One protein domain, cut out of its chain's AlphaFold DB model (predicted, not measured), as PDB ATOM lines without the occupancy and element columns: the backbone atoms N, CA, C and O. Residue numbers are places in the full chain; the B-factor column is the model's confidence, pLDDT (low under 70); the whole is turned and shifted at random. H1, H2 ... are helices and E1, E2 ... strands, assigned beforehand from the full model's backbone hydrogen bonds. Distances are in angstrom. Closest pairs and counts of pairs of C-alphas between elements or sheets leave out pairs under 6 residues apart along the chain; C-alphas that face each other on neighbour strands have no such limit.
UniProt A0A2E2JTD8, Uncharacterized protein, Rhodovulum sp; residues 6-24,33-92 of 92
ATOM      1  N   LEU A   6     -15.814 -39.027   8.622       75.50
ATOM      2  CA  LEU A   6     -15.179 -39.562   9.827       75.50
ATOM      3  C   LEU A   6     -14.113 -40.584   9.456       75.50
ATOM      4  O   LEU A   6     -14.400 -41.623   8.864       75.50
ATOM      5  N   ARG A   7     -12.864 -40.307   9.840       82.75
ATOM      6  CA  ARG A   7     -11.712 -41.151   9.504       82.75
ATOM      7  C   ARG A   7     -11.139 -41.820  10.740       82.75
ATOM      8  O   ARG A   7     -10.580 -41.152  11.608       82.75
ATOM      9  N   PHE A   8     -11.207 -43.146  10.767       84.19
ATOM     10  CA  PHE A   8     -10.565 -43.977  11.778       84.19
ATOM     11  C   PHE A   8      -9.308 -44.634  11.195       84.19
ATOM     12  O   PHE A   8      -9.385 -45.393  10.233       84.19
ATOM     13  N   GLY A   9      -8.141 -44.356  11.774       83.94
ATOM     14  CA  GLY A   9      -6.848 -44.927  11.381       83.94
ATOM     15  C   GLY A   9      -5.973 -45.246  12.594       83.94
ATOM     16  O   GLY A   9      -6.440 -45.187  13.727       83.94
ATOM     17  N   LEU A  10      -4.692 -45.562  12.375       83.50
ATOM     18  CA  LEU A  10      -3.758 -46.018  13.428       83.50
ATOM     19  C   LEU A  10      -3.667 -45.081  14.644       83.50
ATOM     20  O   LEU A  10      -3.412 -45.534  15.757       83.50
ATOM     21  N   SER A  11      -3.850 -43.777  14.428       85.25
ATOM     22  CA  SER A  11      -3.791 -42.750  15.474       85.25
ATOM     23  C   SER A  11      -5.136 -42.467  16.140       85.25
ATOM     24  O   SER A  11      -5.186 -41.658  17.063       85.25
ATOM     25  N   SER A  12      -6.216 -43.093  15.675       86.00
ATOM     26  CA  SER A  12      -7.537 -42.900  16.254       86.00
ATOM     27  C   SER A  12      -7.615 -43.512  17.640       86.00
ATOM     28  O   SER A  12      -7.009 -44.540  17.949       86.00
ATOM     29  N   THR A  13      -8.396 -42.859  18.479       87.62
ATOM     30  CA  THR A  13      -8.574 -43.188  19.883       87.62
ATOM     31  C   THR A  13     -10.050 -43.397  20.191       87.62
ATOM     32  O   THR A  13     -10.928 -43.160  19.364       87.62
ATOM     33  N   LEU A  14     -10.341 -43.834  21.415       85.38
ATOM     34  CA  LEU A  14     -11.725 -43.941  21.880       85.38
ATOM     35  C   LEU A  14     -12.415 -42.569  21.974       85.38
ATOM     36  O   LEU A  14     -13.633 -42.506  21.872       85.38
ATOM     37  N   ASN A  15     -11.654 -41.479  22.114       86.12
ATOM     38  CA  ASN A  15     -12.203 -40.125  22.162       86.12
ATOM     39  C   ASN A  15     -12.817 -39.707  20.812       86.12
ATOM     40  O   ASN A  15     -13.830 -39.015  20.776       86.12
ATOM     41  N   ASP A  16     -12.259 -40.185  19.696       83.62
ATOM     42  CA  ASP A  16     -12.814 -39.953  18.356       83.62
ATOM     43  C   ASP A  16     -14.195 -40.615  18.183       83.62
ATOM     44  O   ASP A  16     -15.043 -40.127  17.433       83.62
ATOM     45  N   LEU A  17     -14.460 -41.700  18.922       83.88
ATOM     46  CA  LEU A  17     -15.762 -42.372  18.927       83.88
ATOM     47  C   LEU A  17     -16.828 -41.586  19.685       83.88
ATOM     48  O   LEU A  17     -18.006 -41.737  19.378       83.88
ATOM     49  N   GLU A  18     -16.450 -40.749  20.653       83.88
ATOM     50  CA  GLU A  18     -17.417 -39.895  21.348       83.88
ATOM     51  C   GLU A  18     -18.017 -38.859  20.401       83.88
ATOM     52  O   GLU A  18     -19.228 -38.664  20.407       83.88
ATOM     53  N   GLY A  19     -17.194 -38.275  19.522       80.62
ATOM     54  CA  GLY A  19     -17.670 -37.379  18.469       80.62
ATOM     55  C   GLY A  19     -18.623 -38.081  17.499       80.62
ATOM     56  O   GLY A  19     -19.679 -37.544  17.180       80.62
ATOM     57  N   LEU A  20     -18.299 -39.311  17.085       82.75
ATOM     58  CA  LEU A  20     -19.201 -40.123  16.262       82.75
ATOM     59  C   LEU A  20     -20.499 -40.470  17.007       82.75
ATOM     60  O   LEU A  20     -21.562 -40.438  16.401       82.75
ATOM     61  N   ARG A  21     -20.438 -40.793  18.302       84.44
ATOM     62  CA  ARG A  21     -21.625 -41.099  19.113       84.44
ATOM     63  C   ARG A  21     -22.564 -39.905  19.165       84.44
ATOM     64  O   ARG A  21     -23.753 -40.091  18.950       84.44
ATOM     65  N   ASP A  22     -22.047 -38.717  19.459       82.69
ATOM     66  CA  ASP A  22     -22.851 -37.495  19.486       82.69
ATOM     67  C   ASP A  22     -23.442 -37.194  18.106       82.69
ATOM     68  O   ASP A  22     -24.630 -36.901  18.008       82.69
ATOM     69  N   LEU A  23     -22.665 -37.376  17.031       80.94
ATOM     70  CA  LEU A  23     -23.174 -37.244  15.666       80.94
ATOM     71  C   LEU A  23     -24.302 -38.235  15.380       80.94
ATOM     72  O   LEU A  23     -25.327 -37.815  14.873       80.94
ATOM     73  N   LEU A  24     -24.142 -39.515  15.728       80.31
ATOM     74  CA  LEU A  24     -25.177 -40.544  15.576       80.31
ATOM     75  C   LEU A  24     -26.385 -40.298  16.486       80.31
ATOM     76  O   LEU A  24     -27.484 -40.703  16.142       80.31
ATOM     77  N   VAL A  33     -26.294 -40.636   6.363       65.62
ATOM     78  CA  VAL A  33     -25.325 -41.186   7.330       65.62
ATOM     79  C   VAL A  33     -23.920 -40.624   7.092       65.62
ATOM     80  O   VAL A  33     -23.506 -40.500   5.936       65.62
ATOM     81  N   PRO A  34     -23.184 -40.258   8.163       67.75
ATOM     82  CA  PRO A  34     -21.803 -39.810   8.037       67.75
ATOM     83  C   PRO A  34     -20.962 -40.867   7.320       67.75
ATOM     84  O   PRO A  34     -21.049 -42.059   7.624       67.75
ATOM     85  N   GLU A  35     -20.140 -40.428   6.371       73.62
ATOM     86  CA  GLU A  35     -19.256 -41.328   5.640       73.62
ATOM     87  C   GLU A  35     -18.123 -41.741   6.589       73.62
ATOM     88  O   GLU A  35     -17.331 -40.912   7.044       73.62
ATOM     89  N   VAL A  36     -18.095 -43.020   6.976       77.06
ATOM     90  CA  VAL A  36     -17.090 -43.540   7.910       77.06
ATOM     91  C   VAL A  36     -16.028 -44.306   7.134       77.06
ATOM     92  O   VAL A  36     -16.248 -45.422   6.660       77.06
ATOM     93  N   HIS A  37     -14.835 -43.729   7.061       79.88
ATOM     94  CA  HIS A  37     -13.661 -44.365   6.485       79.88
ATOM     95  C   HIS A  37     -12.844 -45.040   7.578       79.88
ATOM     96  O   HIS A  37     -12.295 -44.391   8.469       79.88
ATOM     97  N   ILE A  38     -12.734 -46.360   7.487       79.69
ATOM     98  CA  ILE A  38     -12.035 -47.182   8.471       79.69
ATOM     99  C   ILE A  38     -10.807 -47.786   7.800       79.69
ATOM    100  O   ILE A  38     -10.922 -48.722   7.011       79.69
ATOM    101  N   GLY A  39      -9.640 -47.224   8.101       79.62
ATOM    102  CA  GLY A  39      -8.339 -47.773   7.726       79.62
ATOM    103  C   GLY A  39      -7.807 -48.743   8.784       79.62
ATOM    104  O   GLY A  39      -8.575 -49.442   9.445       79.62
ATOM    105  N   ASP A  40      -6.489 -48.745   8.987       83.12
ATOM    106  CA  ASP A  40      -5.783 -49.521  10.019       83.12
ATOM    107  C   ASP A  40      -6.023 -48.982  11.446       83.12
ATOM    108  O   ASP A  40      -5.090 -48.661  12.180       83.12
ATOM    109  N   ALA A  41      -7.277 -48.795  11.856       85.81
ATOM    110  CA  ALA A  41      -7.579 -48.372  13.219       85.81
ATOM    111  C   ALA A  41      -7.212 -49.465  14.244       85.81
ATOM    112  O   ALA A  41      -7.288 -50.657  13.936       85.81
ATOM    113  N   PRO A  42      -6.839 -49.095  15.484       86.94
ATOM    114  CA  PRO A  42      -6.539 -50.072  16.523       86.94
ATOM    115  C   PRO A  42      -7.729 -51.012  16.775       86.94
ATOM    116  O   PRO A  42      -8.874 -50.549  16.789       86.94
ATOM    117  N   PRO A  43      -7.501 -52.302  17.080       84.06
ATOM    118  CA  PRO A  43      -8.578 -53.278  17.270       84.06
ATOM    119  C   PRO A  43      -9.557 -52.879  18.380       84.06
ATOM    120  O   PRO A  43     -10.759 -53.071  18.234       84.06
ATOM    121  N   GLN A  44      -9.079 -52.241  19.454       86.88
ATOM    122  CA  GLN A  44      -9.953 -51.702  20.504       86.88
ATOM    123  C   GLN A  44     -10.896 -50.589  20.008       86.88
ATOM    124  O   GLN A  44     -12.033 -50.503  20.465       86.88
ATOM    125  N   VAL A  45     -10.443 -49.753  19.068       88.25
ATOM    126  CA  VAL A  45     -11.246 -48.676  18.472       88.25
ATOM    127  C   VAL A  45     -12.254 -49.273  17.506       88.25
ATOM    128  O   VAL A  45     -13.424 -48.925  17.566       88.25
ATOM    129  N   LEU A  46     -11.828 -50.224  16.675       86.25
ATOM    130  CA  LEU A  46     -12.710 -50.961  15.773       86.25
ATOM    131  C   LEU A  46     -13.810 -51.720  16.533       86.25
ATOM    132  O   LEU A  46     -14.965 -51.708  16.118       86.25
ATOM    133  N   PHE A  47     -13.477 -52.340  17.666       87.00
ATOM    134  CA  PHE A  47     -14.454 -53.018  18.518       87.00
ATOM    135  C   PHE A  47     -15.465 -52.044  19.123       87.00
ATOM    136  O   PHE A  47     -16.671 -52.263  19.015       87.00
ATOM    137  N   ALA A  48     -14.997 -50.941  19.705       89.38
ATOM    138  CA  ALA A  48     -15.885 -49.923  20.255       89.38
ATOM    139  C   ALA A  48     -16.739 -49.244  19.163       89.38
ATOM    140  O   ALA A  48     -17.918 -48.976  19.386       89.38
ATOM    141  N   LEU A  49     -16.191 -49.050  17.958       87.44
ATOM    142  CA  LEU A  49     -16.919 -48.571  16.783       87.44
ATOM    143  C   LEU A  49     -18.033 -49.543  16.380       87.44
ATOM    144  O   LEU A  49     -19.170 -49.122  16.190       87.44
ATOM    145  N   ALA A  50     -17.739 -50.843  16.309       87.19
ATOM    146  CA  ALA A  50     -18.734 -51.867  16.008       87.19
ATOM    147  C   ALA A  50     -19.886 -51.864  17.027       87.19
ATOM    148  O   ALA A  50     -21.056 -51.909  16.643       87.19
ATOM    149  N   GLN A  51     -19.568 -51.762  18.322       87.94
ATOM    150  CA  GLN A  51     -20.573 -51.662  19.384       87.94
ATOM    151  C   GLN A  51     -21.423 -50.394  19.263       87.94
ATOM    152  O   GLN A  51     -22.636 -50.457  19.444       87.94
ATOM    153  N   LEU A  52     -20.802 -49.259  18.936       87.75
ATOM    154  CA  LEU A  52     -21.501 -47.991  18.761       87.75
ATOM    155  C   LEU A  52     -22.474 -48.035  17.577       87.75
ATOM    156  O   LEU A  52     -23.618 -47.611  17.717       87.75
ATOM    157  N   LEU A  53     -22.051 -48.586  16.438       86.00
ATOM    158  CA  LEU A  53     -22.900 -48.731  15.251       86.00
ATOM    159  C   LEU A  53     -24.101 -49.648  15.516       86.00
ATOM    160  O   LEU A  53     -25.221 -49.325  15.126       86.00
ATOM    161  N   LEU A  54     -23.891 -50.755  16.233       85.81
ATOM    162  CA  LEU A  54     -24.976 -51.634  16.682       85.81
ATOM    163  C   LEU A  54     -25.939 -50.914  17.631       85.81
ATOM    164  O   LEU A  54     -27.151 -51.043  17.495       85.81
ATOM    165  N   ALA A  55     -25.414 -50.138  18.580       86.69
ATOM    166  CA  ALA A  55     -26.238 -49.370  19.507       86.69
ATOM    167  C   ALA A  55     -27.046 -48.278  18.791       86.69
ATOM    168  O   ALA A  55     -28.187 -48.028  19.172       86.69
ATOM    169  N   ALA A  56     -26.480 -47.639  17.765       85.06
ATOM    170  CA  ALA A  56     -27.183 -46.664  16.938       85.06
ATOM    171  C   ALA A  56     -28.301 -47.328  16.121       85.06
ATOM    172  O   ALA A  56     -29.420 -46.823  16.090       85.06
ATOM    173  N   GLN A  57     -28.040 -48.503  15.542       84.75
ATOM    174  CA  GLN A  57     -29.058 -49.273  14.826       84.75
ATOM    175  C   GLN A  57     -30.181 -49.755  15.756       84.75
ATOM    176  O   GLN A  57     -31.353 -49.642  15.411       84.75
ATOM    177  N   ALA A  58     -29.853 -50.214  16.967       83.81
ATOM    178  CA  ALA A  58     -30.846 -50.609  17.968       83.81
ATOM    179  C   ALA A  58     -31.715 -49.439  18.470       83.81
ATOM    180  O   ALA A  58     -32.816 -49.665  18.970       83.81
ATOM    181  N   GLN A  59     -31.223 -48.204  18.353       84.00
ATOM    182  CA  GLN A  59     -31.949 -46.981  18.706       84.00
ATOM    183  C   GLN A  59     -32.723 -46.377  17.523       84.00
ATOM    184  O   GLN A  59     -33.335 -45.333  17.698       84.00
ATOM    185  N   ASP A  60     -32.737 -47.028  16.351       79.94
ATOM    186  CA  ASP A  60     -33.354 -46.522  15.107       79.94
ATOM    187  C   ASP A  60     -32.666 -45.262  14.540       79.94
ATOM    188  O   ASP A  60     -33.197 -44.565  13.681       79.94
ATOM    189  N   HIS A  61     -31.447 -44.967  15.000       81.44
ATOM    190  CA  HIS A  61     -30.647 -43.851  14.491       81.44
ATOM    191  C   HIS A  61     -29.896 -44.231  13.213       81.44
ATOM    192  O   HIS A  61     -29.423 -43.361  12.497       81.44
ATOM    193  N   LEU A  62     -29.736 -45.526  12.937       80.19
ATOM    194  CA  LEU A  62     -29.006 -46.007  11.771       80.19
ATOM    195  C   LEU A  62     -29.776 -47.156  11.126       80.19
ATOM    196  O   LEU A  62     -30.108 -48.144  11.788       80.19
ATOM    197  N   SER A  63     -30.064 -47.040   9.832       81.06
ATOM    198  CA  SER A  63     -30.842 -48.056   9.127       81.06
ATOM    199  C   SER A  63     -30.030 -49.335   8.951       81.06
ATOM    200  O   SER A  63     -28.798 -49.328   8.884       81.06
ATOM    201  N   ARG A  64     -30.721 -50.464   8.786       81.44
ATOM    202  CA  ARG A  64     -30.066 -51.756   8.547       81.44
ATOM    203  C   ARG A  64     -29.185 -51.750   7.291       81.44
ATOM    204  O   ARG A  64     -28.086 -52.300   7.321       81.44
ATOM    205  N   ASP A  65     -29.639 -51.105   6.218       82.06
ATOM    206  CA  ASP A  65     -28.877 -50.947   4.973       82.06
ATOM    207  C   ASP A  65     -27.626 -50.075   5.148       82.06
ATOM    208  O   ASP A  65     -26.577 -50.355   4.562       82.06
ATOM    209  N   GLU A  66     -27.704 -49.050   5.994       79.94
ATOM    210  CA  GLU A  66     -26.583 -48.158   6.297       79.94
ATOM    211  C   GLU A  66     -25.529 -48.895   7.122       79.94
ATOM    212  O   GLU A  66     -24.344 -48.871   6.784       79.94
ATOM    213  N   LEU A  67     -25.963 -49.662   8.127       82.62
ATOM    214  CA  LEU A  67     -25.080 -50.528   8.903       82.62
ATOM    215  C   LEU A  67     -24.400 -51.554   7.991       82.62
ATOM    216  O   LEU A  67     -23.183 -51.712   8.036       82.62
ATOM    217  N   ALA A  68     -25.164 -52.227   7.127       82.50
ATOM    218  CA  ALA A  68     -24.623 -53.206   6.190       82.50
ATOM    219  C   ALA A  68     -23.597 -52.584   5.228       82.50
ATOM    220  O   ALA A  68     -22.570 -53.206   4.954       82.50
ATOM    221  N   SER A  69     -23.839 -51.356   4.762       81.38
ATOM    222  CA  SER A  69     -22.919 -50.618   3.890       81.38
ATOM    223  C   SER A  69     -21.606 -50.279   4.601       81.38
ATOM    224  O   SER A  69     -20.530 -50.536   4.060       81.38
ATOM    225  N   LEU A  70     -21.673 -49.803   5.850       80.19
ATOM    226  CA  LEU A  70     -20.496 -49.523   6.683       80.19
ATOM    227  C   LEU A  70     -19.674 -50.786   6.972       80.19
ATOM    228  O   LEU A  70     -18.444 -50.771   6.919       80.19
ATOM    229  N   LEU A  71     -20.347 -51.909   7.233       80.38
ATOM    230  CA  LEU A  71     -19.683 -53.194   7.442       80.38
ATOM    231  C   LEU A  71     -19.056 -53.737   6.157       80.38
ATOM    232  O   LEU A  71     -17.963 -54.297   6.198       80.38
ATOM    233  N   GLN A  72     -19.693 -53.565   4.999       78.75
ATOM    234  CA  GLN A  72     -19.074 -53.949   3.727       78.75
ATOM    235  C   GLN A  72     -17.839 -53.105   3.409       78.75
ATOM    236  O   GLN A  72     -16.856 -53.652   2.907       78.75
ATOM    237  N   ALA A  73     -17.855 -51.814   3.751       75.31
ATOM    238  CA  ALA A  73     -16.723 -50.914   3.555       75.31
ATOM    239  C   ALA A  73     -15.497 -51.275   4.417       75.31
ATOM    240  O   ALA A  73     -14.379 -50.909   4.060       75.31
ATOM    241  N   SER A  74     -15.671 -52.021   5.519       78.50
ATOM    242  CA  SER A  74     -14.577 -52.398   6.419       78.50
ATOM    243  C   SER A  74     -14.535 -53.897   6.720       78.50
ATOM    244  O   SER A  74     -15.292 -54.438   7.526       78.50
ATOM    245  N   GLU A  75     -13.566 -54.588   6.117       82.62
ATOM    246  CA  GLU A  75     -13.279 -55.992   6.435       82.62
ATOM    247  C   GLU A  75     -12.898 -56.196   7.906       82.62
ATOM    248  O   GLU A  75     -13.346 -57.154   8.533       82.62
ATOM    249  N   HIS A  76     -12.155 -55.251   8.482       81.06
ATOM    250  CA  HIS A  76     -11.766 -55.288   9.887       81.06
ATOM    251  C   HIS A  76     -12.978 -55.277  10.824       81.06
ATOM    252  O   HIS A  76     -13.030 -56.075  11.760       81.06
ATOM    253  N   LEU A  77     -13.987 -54.439  10.555       80.94
ATOM    254  CA  LEU A  77     -15.223 -54.455  11.341       80.94
ATOM    255  C   LEU A  77     -15.978 -55.779  11.210       80.94
ATOM    256  O   LEU A  77     -16.467 -56.299  12.213       80.94
ATOM    257  N   ARG A  78     -16.058 -56.350   9.999       84.19
ATOM    258  CA  ARG A  78     -16.706 -57.657   9.791       84.19
ATOM    259  C   ARG A  78     -16.014 -58.756  10.582       84.19
ATOM    260  O   ARG A  78     -16.701 -59.545  11.229       84.19
ATOM    261  N   ASN A  79     -14.684 -58.777  10.571       84.88
ATOM    262  CA  ASN A  79     -13.905 -59.749  11.330       84.88
ATOM    263  C   ASN A  79     -14.157 -59.593  12.829       84.88
ATOM    264  O   ASN A  79     -14.517 -60.572  13.474       84.88
ATOM    265  N   ILE A  80     -14.114 -58.369  13.361       84.56
ATOM    266  CA  ILE A  80     -14.394 -58.142  14.782       84.56
ATOM    267  C   ILE A  80     -15.817 -58.563  15.158       84.56
ATOM    268  O   ILE A  80     -15.998 -59.238  16.169       84.56
ATOM    269  N   LEU A  81     -16.834 -58.216  14.370       82.62
ATOM    270  CA  LEU A  81     -18.210 -58.637  14.649       82.62
ATOM    271  C   LEU A  81     -18.375 -60.157  14.603       82.62
ATOM    272  O   LEU A  81     -19.131 -60.718  15.400       82.62
ATOM    273  N   HIS A  82     -17.685 -60.818  13.676       85.00
ATOM    274  CA  HIS A  82     -17.690 -62.266  13.548       85.00
ATOM    275  C   HIS A  82     -16.993 -62.936  14.742       85.00
ATOM    276  O   HIS A  82     -17.581 -63.810  15.373       85.00
ATOM    277  N   GLU A  83     -15.794 -62.480  15.109       84.81
ATOM    278  CA  GLU A  83     -15.023 -62.992  16.251       84.81
ATOM    279  C   GLU A  83     -15.711 -62.725  17.594       84.81
ATOM    280  O   GLU A  83     -15.653 -63.551  18.502       84.81
ATOM    281  N   SER A  84     -16.424 -61.604  17.709       78.50
ATOM    282  CA  SER A  84     -17.161 -61.227  18.921       78.50
ATOM    283  C   SER A  84     -18.529 -61.909  19.039       78.50
ATOM    284  O   SER A  84     -19.218 -61.726  20.040       78.50
ATOM    285  N   GLY A  85     -18.983 -62.631  18.005       79.31
ATOM    286  CA  GLY A  85     -20.332 -63.210  17.926       79.31
ATOM    287  C   GLY A  85     -21.465 -62.192  17.708       79.31
ATOM    288  O   GLY A  85     -22.630 -62.576  17.579       79.31
ATOM    289  N   LEU A  86     -21.133 -60.900  17.611       76.75
ATOM    290  CA  LEU A  86     -22.072 -59.787  17.425       76.75
ATOM    291  C   LEU A  86     -22.680 -59.740  16.016       76.75
ATOM    292  O   LEU A  86     -23.700 -59.091  15.814       76.75
ATOM    293  N   ASN A  87     -22.111 -60.467  15.049       73.94
ATOM    294  CA  ASN A  87     -22.680 -60.614  13.704       73.94
ATOM    295  C   ASN A  87     -24.133 -61.134  13.723       73.94
ATOM    296  O   ASN A  87     -24.922 -60.818  12.838       73.94
ATOM    297  N   THR A  88     -24.512 -61.891  14.757       72.19
ATOM    298  CA  THR A  88     -25.893 -62.366  14.945       72.19
ATOM    299  C   THR A  88     -26.897 -61.227  15.143       72.19
ATOM    300  O   THR A  88     -28.020 -61.333  14.662       72.19
ATOM    301  N   LEU A  89     -26.483 -60.117  15.764       68.94
ATOM    302  CA  LEU A  89     -27.326 -58.943  16.030       68.94
ATOM    303  C   LEU A  89     -27.577 -58.091  14.779       68.94
ATOM    304  O   LEU A  89     -28.569 -57.382  14.706       68.94
ATOM    305  N   VAL A  90     -26.704 -58.187  13.772       68.19
ATOM    306  CA  VAL A  90     -26.886 -57.525  12.466       68.19
ATOM    307  C   VAL A  90     -27.875 -58.305  11.576       68.19
ATOM    308  O   VAL A  90     -28.493 -57.762  10.654       68.19
ATOM    309  N   GLN A  91     -28.021 -59.613  11.820       60.31
ATOM    310  CA  GLN A  91     -28.808 -60.535  10.992       60.31
ATOM    311  C   GLN A  91     -30.263 -60.730  11.446       60.31
ATOM    312  O   GLN A  91     -31.067 -61.208  10.644       60.31
ATOM    313  N   THR A  92     -30.632 -60.304  12.653       54.22
ATOM    314  CA  THR A  92     -32.028 -60.239  13.119       54.22
ATOM    315  C   THR A  92     -32.684 -58.953  12.642       54.22
ATOM    316  O   THR A  92     -33.626 -59.036  11.821       54.22
TER     317      THR A  92
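AT A GLANCE: This is residues 6 to 24 and 33 to 92 of the 92 residues of an uncharacterized protein of Rhodovulum sp (UniProt A0A2E2JTD8). A long helix, H2, runs through the core, with H1 side by side with it and H3 folding back from its end as the second arm of a helical hairpin, while H4 crosses H2 near its first half. A small ribbon of two strands, E1 and E2, lies between H1 and H3, E1 near H1 and E2 near H3, and the short H5 lies near H2, H3 and H4 at the end of the printed part. The printed part has 79 residues, with five named helices and two named strands in the order E1, H1, E2, H2, H3, H4, H5; the sheet, order E1 E2, is parallel and the class is mostly helix. The whole is compact, with a radius of gyration of the C-alphas of 11.3 A and spans of 33 by 26 by 17 A.

IN THESE COORDINATES: E1 is residues 6 to 8, 6.7 A long, and begins at C-alpha 6, (-15.179, -39.562, 9.827). H1 follows at residues 14 to 24, 15.2 A. E2 is residues 35 to 38, 9.7 A. H2, residues 43 to 58, is the longest helix at 22.4 A and begins at C-alpha 43, (-8.578, -53.278, 17.270). H3 is residues 64 to 73, 14.3 A, and H4 is residues 75 to 83, 12.2 A. H5, residues 87 to 91, 6.7 A, ends at C-alpha 91, (-28.808, -60.535, 10.992).

HOW THE PARTS SIT: H2 is the hub and touches three helices. It touches H1 at a shallow tilt of 18 degrees, the same way; the closest C-alphas, of Leu 14 and Val 45, are 5.9 A apart. H2 and H3 form a helical hairpin and run opposite ways at a shallow tilt of 18 degrees; H2 touches H3 with residues 53 to 57 alone, the closest C-alphas being those of Gln 57 and Arg 64, 6.8 A apart. H2 touches H4 with residues 43 to 50 alone, about perpendicular at 79 degrees; the closest C-alphas, of Leu 46 and Leu 77, are 6.2 A apart. H3 and H4 only just touch, with 3 pairs of C-alphas within 8 A, and only at the corner; the closest are those of Leu 71 and Arg 78, 5.9 A. H5 is close to H2 but not clearly touching, the closest C-alphas being those of Leu 54 and Val 90, 7.5 A. E1 and E2 are parallel at 8 degrees, with N 8 and O 37 at 2.8 A and N 37 and O 6 at 2.8 A, within hydrogen-bond range. The closest C-alphas of E1 and H1, of Leu 6 and Leu 20, are 7.6 A apart, and those of E2 and H3, of Val 36 and Leu 70, are 7.0 A apart. H1 and H3 are apart. In H2, H3, H4 and H5 every O i to N i+4 pair is within hydrogen-bond range; in H1 5 of 7 are.

THE WHOLE: The two C-alphas farthest apart, of Ser 11 and Thr 92, are 33.3 A apart. Residues 25 to 32 are not printed, and C-alphas 24 and 33 are 8.3 A apart across the cut, in the link from H1 to E2. The links that are printed whole are tight. The mean pLDDT of the printed part is 81.3; residues 33 to 34 and 89 to 92 are under 70.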